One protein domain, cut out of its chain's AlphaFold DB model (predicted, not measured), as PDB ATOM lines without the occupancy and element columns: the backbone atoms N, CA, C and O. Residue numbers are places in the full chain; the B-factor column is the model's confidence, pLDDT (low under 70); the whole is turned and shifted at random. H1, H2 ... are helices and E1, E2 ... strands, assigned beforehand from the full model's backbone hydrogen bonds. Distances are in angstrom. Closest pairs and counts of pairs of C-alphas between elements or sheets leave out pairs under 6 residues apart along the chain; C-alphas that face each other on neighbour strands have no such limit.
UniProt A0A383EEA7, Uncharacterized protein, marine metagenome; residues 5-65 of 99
ATOM      1  N   ILE A   5     259.568 142.464 329.284       93.69
ATOM      2  CA  ILE A   5     259.159 141.428 328.332       93.69
ATOM      3  C   ILE A   5     259.579 141.873 326.928       93.69
ATOM      4  O   ILE A   5     259.134 142.902 326.419       93.69
ATOM      5  N   ILE A   6     260.460 141.099 326.296       93.62
ATOM      6  CA  ILE A   6     260.956 141.358 324.940       93.62
ATOM      7  C   ILE A   6     260.000 140.758 323.910       93.62
ATOM      8  O   ILE A   6     259.574 141.449 322.984       93.62
ATOM      9  N   HIS A   7     259.648 139.484 324.088       94.19
ATOM     10  CA  HIS A   7     258.681 138.775 323.258       94.19
ATOM     11  C   HIS A   7     257.719 138.004 324.155       94.19
ATOM     12  O   HIS A   7     258.156 137.243 325.014       94.19
ATOM     13  N   LYS A   8     256.419 138.208 323.943       94.69
ATOM     14  CA  LYS A   8     255.346 137.493 324.636       94.69
ATOM     15  C   LYS A   8     254.724 136.466 323.694       94.69
ATOM     16  O   LYS A   8     254.559 136.786 322.516       94.69
ATOM     17  N   ASP A   9     254.364 135.304 324.228       93.69
ATOM     18  CA  ASP A   9     253.694 134.196 323.538       93.69
ATOM     19  C   ASP A   9     254.364 133.870 322.199       93.69
ATOM     20  O   ASP A   9     253.804 133.966 321.104       93.69
ATOM     21  N   CYS A  10     255.664 133.628 322.298       92.81
ATOM     22  CA  CYS A  10     256.557 133.526 321.165       92.81
ATOM     23  C   CYS A  10     256.958 132.070 320.906       92.81
ATOM     24  O   CYS A  10     256.674 131.160 321.680       92.81
ATOM     25  N   LYS A  11     257.619 131.815 319.774       93.50
ATOM     26  CA  LYS A  11     258.171 130.485 319.496       93.50
ATOM     27  C   LYS A  11     259.469 130.295 320.267       93.50
ATOM     28  O   LYS A  11     260.309 131.192 320.271       93.50
ATOM     29  N   GLN A  12     259.687 129.089 320.784       92.38
ATOM     30  CA  GLN A  12     260.925 128.717 321.468       92.38
ATOM     31  C   GLN A  12     262.186 129.047 320.647       92.38
ATOM     32  O   GLN A  12     263.178 129.503 321.209       92.38
ATOM     33  N   ASP A  13     262.154 128.888 319.321       94.12
ATOM     34  CA  ASP A  13     263.309 129.155 318.450       94.12
ATOM     35  C   ASP A  13     263.790 130.609 318.458       94.12
ATOM     36  O   ASP A  13     264.954 130.859 318.149       94.12
ATOM     37  N   LEU A  14     262.951 131.571 318.858       94.38
ATOM     38  CA  LEU A  14     263.387 132.963 318.996       94.38
ATOM     39  C   LEU A  14     264.455 133.123 320.082       94.38
ATOM     40  O   LEU A  14     265.282 134.020 319.968       94.38
ATOM     41  N   SER A  15     264.509 132.223 321.071       93.88
ATOM     42  CA  SER A  15     265.571 132.212 322.089       93.88
ATOM     43  C   SER A  15     266.973 132.000 321.510       93.88
ATOM     44  O   SER A  15     267.955 132.308 322.178       93.88
ATOM     45  N   LYS A  16     267.081 131.515 320.269       95.88
ATOM     46  CA  LYS A  16     268.352 131.294 319.566       95.88
ATOM     47  C   LYS A  16     268.818 132.525 318.778       95.88
ATOM     48  O   LYS A  16     269.874 132.492 318.142       95.88
ATOM     49  N   ASP A  17     268.034 133.609 318.752       94.00
ATOM     50  CA  ASP A  17     268.407 134.814 318.013       94.00
ATOM     51  C   ASP A  17     269.542 135.562 318.726       94.00
ATOM     52  O   ASP A  17     269.379 136.148 319.795       94.00
ATOM     53  N   LYS A  18     270.700 135.623 318.067       94.69
ATOM     54  CA  LYS A  18     271.890 136.347 318.533       94.69
ATOM     55  C   LYS A  18     271.663 137.852 318.707       94.69
ATOM     56  O   LYS A  18     272.447 138.509 319.387       94.69
ATOM     57  N   LYS A  19     270.618 138.421 318.097       93.12
ATOM     58  CA  LYS A  19     270.231 139.832 318.275       93.12
ATOM     59  C   LYS A  19     269.610 140.109 319.641       93.12
ATOM     60  O   LYS A  19     269.434 141.277 319.997       93.12
ATOM     61  N   LEU A  20     269.274 139.064 320.391       95.00
ATOM     62  CA  LEU A  20     268.842 139.203 321.764       95.00
ATOM     63  C   LEU A  20     269.999 139.674 322.652       95.00
ATOM     64  O   LEU A  20     271.178 139.438 322.353       95.00
ATOM     65  N   PRO A  21     269.680 140.396 323.727       95.06
ATOM     66  CA  PRO A  21     270.681 140.828 324.679       95.06
ATOM     67  C   PRO A  21     271.214 139.641 325.489       95.06
ATOM     68  O   PRO A  21     270.500 138.691 325.774       95.06
ATOM     69  N   LYS A  22     272.482 139.694 325.895       95.19
ATOM     70  CA  LYS A  22     273.123 138.594 326.640       95.19
ATOM     71  C   LYS A  22     272.486 138.318 328.007       95.19
ATOM     72  O   LYS A  22     272.759 137.289 328.609       95.19
ATOM     73  N   ASP A  23     271.704 139.270 328.519       94.31
ATOM     74  CA  ASP A  23     270.988 139.169 329.785       94.31
ATOM     75  C   ASP A  23     269.515 138.738 329.621       94.31
ATOM     76  O   ASP A  23     268.747 138.874 330.570       94.31
ATOM     77  N   SER A  24     269.093 138.256 328.440       96.00
ATOM     78  CA  SER A  24     267.736 137.727 328.257       96.00
ATOM     79  C   SER A  24     267.585 136.249 328.599       96.00
ATOM     80  O   SER A  24     268.489 135.428 328.426       96.00
ATOM     81  N   PHE A  25     266.369 135.925 329.029       97.25
ATOM     82  CA  PHE A  25     265.940 134.608 329.455       97.25
ATOM     83  C   PHE A  25     264.738 134.145 328.638       97.25
ATOM     84  O   PHE A  25     263.843 134.934 328.342       97.25
ATOM     85  N   LEU A  26     264.713 132.860 328.310       97.69
ATOM     86  CA  LEU A  26     263.537 132.145 327.847       97.69
ATOM     87  C   LEU A  26     262.785 131.615 329.070       97.69
ATOM     88  O   LEU A  26     263.332 130.848 329.861       97.69
ATOM     89  N   VAL A  27     261.527 132.014 329.202       97.56
ATOM     90  CA  VAL A  27     260.608 131.561 330.243       97.56
ATOM     91  C   VAL A  27     259.626 130.596 329.612       97.56
ATOM     92  O   VAL A  27     258.933 130.951 328.662       97.56
ATOM     93  N   VAL A  28     259.568 129.385 330.148       97.25
ATOM     94  CA  VAL A  28     258.594 128.362 329.772       97.25
ATOM     95  C   VAL A  28     257.631 128.208 330.934       97.25
ATOM     96  O   VAL A  28     258.055 127.909 332.051       97.25
ATOM     97  N   TYR A  29     256.349 128.425 330.685       96.44
ATOM     98  CA  TYR A  29     255.295 128.395 331.696       96.44
ATOM     99  C   TYR A  29     254.031 127.763 331.117       96.44
ATOM    100  O   TYR A  29     253.904 127.617 329.902       96.44
ATOM    101  N   GLU A  30     253.116 127.341 331.983       95.44
ATOM    102  CA  GLU A  30     251.868 126.688 331.582       95.44
ATOM    103  C   GLU A  30     250.672 127.552 331.973       95.44
ATOM    104  O   GLU A  30     250.597 128.038 333.098       95.44
ATOM    105  N   VAL A  31     249.735 127.729 331.041       94.38
ATOM    106  CA  VAL A  31     248.458 128.416 331.270       94.38
ATOM    107  C   VAL A  31     247.357 127.542 330.691       94.38
ATOM    108  O   VAL A  31     247.426 127.189 329.519       94.38
ATOM    109  N   ASP A  32     246.373 127.162 331.506       91.50
ATOM    110  CA  ASP A  32     245.233 126.327 331.093       91.50
ATOM    111  C   ASP A  32     245.627 125.002 330.400       91.50
ATOM    112  O   ASP A  32     244.922 124.493 329.532       91.50
ATOM    113  N   GLY A  33     246.772 124.424 330.786       91.81
ATOM    114  CA  GLY A  33     247.313 123.193 330.194       91.81
ATOM    115  C   GLY A  33     248.111 123.399 328.899       91.81
ATOM    116  O   GLY A  33     248.636 122.434 328.345       91.81
ATOM    117  N   GLU A  34     248.255 124.639 328.430       93.69
ATOM    118  CA  GLU A  34     249.069 124.990 327.269       93.69
ATOM    119  C   GLU A  34     250.442 125.517 327.696       93.69
ATOM    120  O   GLU A  34     250.557 126.426 328.520       93.69
ATOM    121  N   THR A  35     251.507 124.968 327.104       95.44
ATOM    122  CA  THR A  35     252.872 125.471 327.310       95.44
ATOM    123  C   THR A  35     253.106 126.722 326.469       95.44
ATOM    124  O   THR A  35     253.013 126.676 325.242       95.44
ATOM    125  N   LYS A  36     253.475 127.818 327.131       95.94
ATOM    126  CA  LYS A  36     253.795 129.109 326.522       95.94
ATOM    127  C   LYS A  36     255.247 129.486 326.760       95.94
ATOM    128  O   LYS A  36     255.885 129.036 327.715       95.94
ATOM    129  N   TYR A  37     255.758 130.322 325.862       97.12
ATOM    130  CA  TYR A  37     257.147 130.758 325.864       97.12
ATOM    131  C   TYR A  37     257.220 132.275 325.772       97.12
ATOM    132  O   TYR A  37     256.703 132.870 324.826       97.12
ATOM    133  N   ASP A  38     257.951 132.889 326.693       96.88
ATOM    134  CA  ASP A  38     258.247 134.317 326.662       96.88
ATOM    135  C   ASP A  38     259.757 134.539 326.705       96.88
ATOM    136  O   ASP A  38     260.500 133.768 327.307       96.88
ATOM    137  N   ILE A  39     260.218 135.625 326.094       97.19
ATOM    138  CA  ILE A  39     261.599 136.088 326.223       97.19
ATOM    139  C   ILE A  39     261.584 137.364 327.044       97.19
ATOM    140  O   ILE A  39     260.966 138.359 326.655       97.19
ATOM    141  N   THR A  40     262.281 137.342 328.174       95.94
ATOM    142  CA  THR A  40     262.283 138.430 329.152       95.94
ATOM    143  C   THR A  40     263.696 138.844 329.534       95.94
ATOM    144  O   THR A  40     264.680 138.168 329.232       95.94
ATOM    145  N   ARG A  41     263.800 139.994 330.191       94.31
ATOM    146  CA  ARG A  41     265.004 140.506 330.840       94.31
ATOM    147  C   ARG A  41     264.658 140.921 332.257       94.31
ATOM    148  O   ARG A  41     263.686 141.640 332.460       94.31
ATOM    149  N   ALA A  42     265.480 140.530 333.216       93.31
ATOM    150  CA  ALA A  42     265.334 140.936 334.609       93.31
ATOM    151  C   ALA A  42     266.702 140.988 335.291       93.31
ATOM    152  O   ALA A  42     267.709 140.570 334.717       93.31
ATOM    153  N   ALA A  43     266.743 141.490 336.527       90.69
ATOM    154  CA  ALA A  43     267.977 141.485 337.308       90.69
ATOM    155  C   ALA A  43     268.387 140.066 337.739       90.69
ATOM    156  O   ALA A  43     269.575 139.799 337.917       90.69
ATOM    157  N   SER A  44     267.417 139.165 337.920       92.12
ATOM    158  CA  SER A  44     267.653 137.783 338.339       92.12
ATOM    159  C   SER A  44     266.562 136.838 337.833       92.12
ATOM    160  O   SER A  44     265.450 137.271 337.533       92.12
ATOM    161  N   GLN A  45     266.861 135.537 337.785       94.81
ATOM    162  CA  GLN A  45     265.858 134.508 337.483       94.81
ATOM    163  C   GLN A  45     264.787 134.392 338.574       94.81
ATOM    164  O   GLN A  45     263.663 134.025 338.262       94.81
ATOM    165  N   VAL A  46     265.113 134.730 339.829       94.69
ATOM    166  CA  VAL A  46     264.154 134.719 340.948       94.69
ATOM    167  C   VAL A  46     263.035 135.726 340.698       94.69
ATOM    168  O   VAL A  46     261.871 135.370 340.772       94.69
ATOM    169  N   GLU A  47     263.377 136.945 340.270       95.06
ATOM    170  CA  GLU A  47     262.383 137.974 339.929       95.06
ATOM    171  C   GLU A  47     261.459 137.534 338.779       95.06
ATOM    172  O   GLU A  47     260.265 137.830 338.777       95.06
ATOM    173  N   ILE A  48     262.003 136.800 337.803       95.88
ATOM    174  CA  ILE A  48     261.213 136.208 336.718       95.88
ATOM    175  C   ILE A  48     260.291 135.124 337.272       95.88
ATOM    176  O   ILE A  48     259.110 135.103 336.936       95.88
ATOM    177  N   PHE A  49     260.818 134.231 338.109       95.75
ATOM    178  CA  PHE A  49     260.039 133.160 338.711       95.75
ATOM    179  C   PHE A  49     258.868 133.720 339.515       95.75
ATOM    180  O   PHE A  49     257.739 133.358 339.212       95.75
ATOM    181  N   ASP A  50     259.117 134.645 340.444       95.31
ATOM    182  CA  ASP A  50     258.083 135.254 341.286       95.31
ATOM    183  C   ASP A  50     256.988 135.895 340.420       95.31
ATOM    184  O   ASP A  50     255.807 135.598 340.574       95.31
ATOM    185  N   HIS A  51     257.376 136.681 339.406       95.06
ATOM    186  CA  HIS A  51     256.417 137.322 338.506       95.06
ATOM    187  C   HIS A  51     255.547 136.312 337.741       95.06
ATOM    188  O   HIS A  51     254.340 136.507 337.610       95.06
ATOM    189  N   TYR A  52     256.132 135.257 337.171       95.31
ATOM    190  CA  TYR A  52     255.358 134.285 336.392       95.31
ATOM    191  C   TYR A  52     254.568 133.323 337.280       95.31
ATOM    192  O   TYR A  52     253.459 132.940 336.914       95.31
ATOM    193  N   HIS A  53     255.101 132.961 338.442       94.56
ATOM    194  CA  HIS A  53     254.427 132.106 339.405       94.56
ATOM    195  C   HIS A  53     253.207 132.815 340.009       94.56
ATOM    196  O   HIS A  53     252.125 132.237 340.034       94.56
ATOM    197  N   ASP A  54     253.324 134.087 340.391       94.94
ATOM    198  CA  ASP A  54     252.198 134.837 340.960       94.94
ATOM    199  C   ASP A  54     251.075 135.087 339.937       94.94
ATOM    200  O   ASP A  54     249.900 135.122 340.300       94.94
ATOM    201  N   ASN A  55     251.416 135.237 338.650       92.88
ATOM    202  CA  ASN A  55     250.439 135.511 337.589       92.88
ATOM    203  C   ASN A  55     249.833 134.252 336.946       92.88
ATOM    204  O   ASN A  55     248.661 134.265 336.572       92.88
ATOM    205  N   PHE A  56     250.623 133.192 336.761       93.31
ATOM    206  CA  PHE A  56     250.231 132.001 335.991       93.31
ATOM    207  C   PHE A  56     250.319 130.700 336.799       93.31
ATOM    208  O   PHE A  56     249.884 129.648 336.337       93.31
ATOM    209  N   GLY A  57     250.892 130.739 338.000       90.19
ATOM    210  CA  GLY A  57     251.090 129.579 338.863       90.19
ATOM    211  C   GLY A  57     252.279 128.723 338.437       90.19
ATOM    212  O   GLY A  57     253.251 128.592 339.173       90.19
ATOM    213  N   LYS A  58     252.235 128.108 337.253       93.94
ATOM    214  CA  LYS A  58     253.191 127.051 336.893       93.94
ATOM    215  C   LYS A  58     254.290 127.534 335.950       93.94
ATOM    216  O   LYS A  58     254.091 127.658 334.742       93.94
ATOM    217  N   VAL A  59     255.490 127.704 336.500       96.75
ATOM    218  CA  VAL A  59     256.729 127.920 335.735       96.75
ATOM    219  C   VAL A  59     257.421 126.576 335.506       96.75
ATOM    220  O   VAL A  59     257.709 125.853 336.456       96.75
ATOM    221  N   ILE A  60     257.689 126.237 334.246       96.19
ATOM    222  CA  ILE A  60     258.342 124.981 333.848       96.19
ATOM    223  C   ILE A  60     259.862 125.144 333.853       96.19
ATOM    224  O   ILE A  60     260.575 124.308 334.400       96.19
ATOM    225  N   SER A  61     260.376 126.202 333.220       96.69
ATOM    226  CA  SER A  61     261.816 126.472 333.197       96.69
ATOM    227  C   SER A  61     262.121 127.930 332.879       96.69
ATOM    228  O   SER A  61     261.349 128.611 332.206       96.69
ATOM    229  N   ILE A  62     263.272 128.395 333.359       97.12
ATOM    230  CA  ILE A  62     263.845 129.697 333.023       97.12
ATOM    231  C   ILE A  62     265.287 129.434 332.598       97.12
ATOM    232  O   ILE A  62     266.099 128.965 333.396       97.12
ATOM    233  N   THR A  63     265.609 129.694 331.336       96.69
ATOM    234  CA  THR A  63     266.942 129.439 330.771       96.69
ATOM    235  C   THR A  63     267.478 130.669 330.062       96.69
ATOM    236  O   THR A  63     266.728 131.561 329.677       96.69
ATOM    237  N   TRP A  64     268.796 130.754 329.903       96.56
ATOM    238  CA  TRP A  64     269.404 131.817 329.107       96.56
ATOM    239  C   TRP A  64     269.106 131.616 327.620       96.56
ATOM    240  O   TRP A  64     269.078 130.490 327.128       96.56
ATOM    241  N   THR A  65     268.910 132.721 326.909       96.94
ATOM    242  CA  THR A  65     268.881 132.740 325.435       96.94
ATOM    243  C   THR A  65     270.297 132.747 324.847       96.94
ATOM    244  O   THR A  65     271.237 133.135 325.539       96.94
TER     245      THR A  65
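What this domain is: This is residues 5 to 65 of the 99 residues of an uncharacterized protein of marine metagenome (UniProt A0A383EEA7). A strongly twisted sheet of four antiparallel strands has the longer helix H2 running along its strands on one face and the short helix H1 on the opposite face. The hairpin of E2 and E3 makes the sheet's middle, with E4 beside E2 and the short E1 beside E3. The printed part has 61 residues, with named elements in the order E1, H1, E2, E3, H2, E4; the sheet's order is E1, E3, E2, E4, and the class is mixed. The whole is compact, with a radius of gyration of the C-alphas of 10.7 A and spans of 31 by 23 by 15 A.

How they stand to each other: Edge strand E1, residues 5 to 7, is the antiparallel neighbour of E3, residues 34 to 41; N 39 and O 7 are 2.8 A apart, within hydrogen-bond range. H1, residues 12 to 16, has a height over the sheet of 8.5 A and is only just over E2, residues 24 to 31, with 3 of its 5 C-alphas falling on it; their closest C-alphas, of Ser 15 and Leu 26, are 6.1 A apart. In the hairpin of E2 and E3, at 154 degrees, N 27 and O 38 are 2.8 A apart. H2, residues 45 to 56, is over E2 on the opposite face, at a height over the sheet of 7.8 A and 23 degrees to E2 on the local plane; their closest C-alphas, of Val 31 and Phe 56, are 6.2 A apart. Edge strand E4, residues 58 to 64, is antiparallel to E2 at 163 degrees, with N 28 and O 61 2.8 A apart. E1, H1, E2 and E3, H2, E4 are split strand-helix-strand units, each two strands of the sheet that are not neighbours, with a helix between them along the chain and another strand between them in the sheet, E3 in the first and E2 in the second; each has a right-handed crossover. Every O i to N i+4 pair is within hydrogen-bond range in H2; in H1 0 of 1 is, beside 2 of 2 O i to N i+3 pairs.

Where its parts are: E1 begins at C-alpha 5 (259.159, 141.428, 328.332) and is 5.7 A long; H1 is 8.1 A. E2 measures 21.6 A, E3 22.5 A and H2 15.9 A. E4, 18.6 A, ends at C-alpha 64 (269.404, 131.817, 329.107).

The domain as a whole: The C-alphas farthest apart, of Lys 19 and Asp 32, are 31.2 A apart. The printed part has no cut and no long link. The model's mean pLDDT over the printed part is 94.8, and no printed residue is under 70.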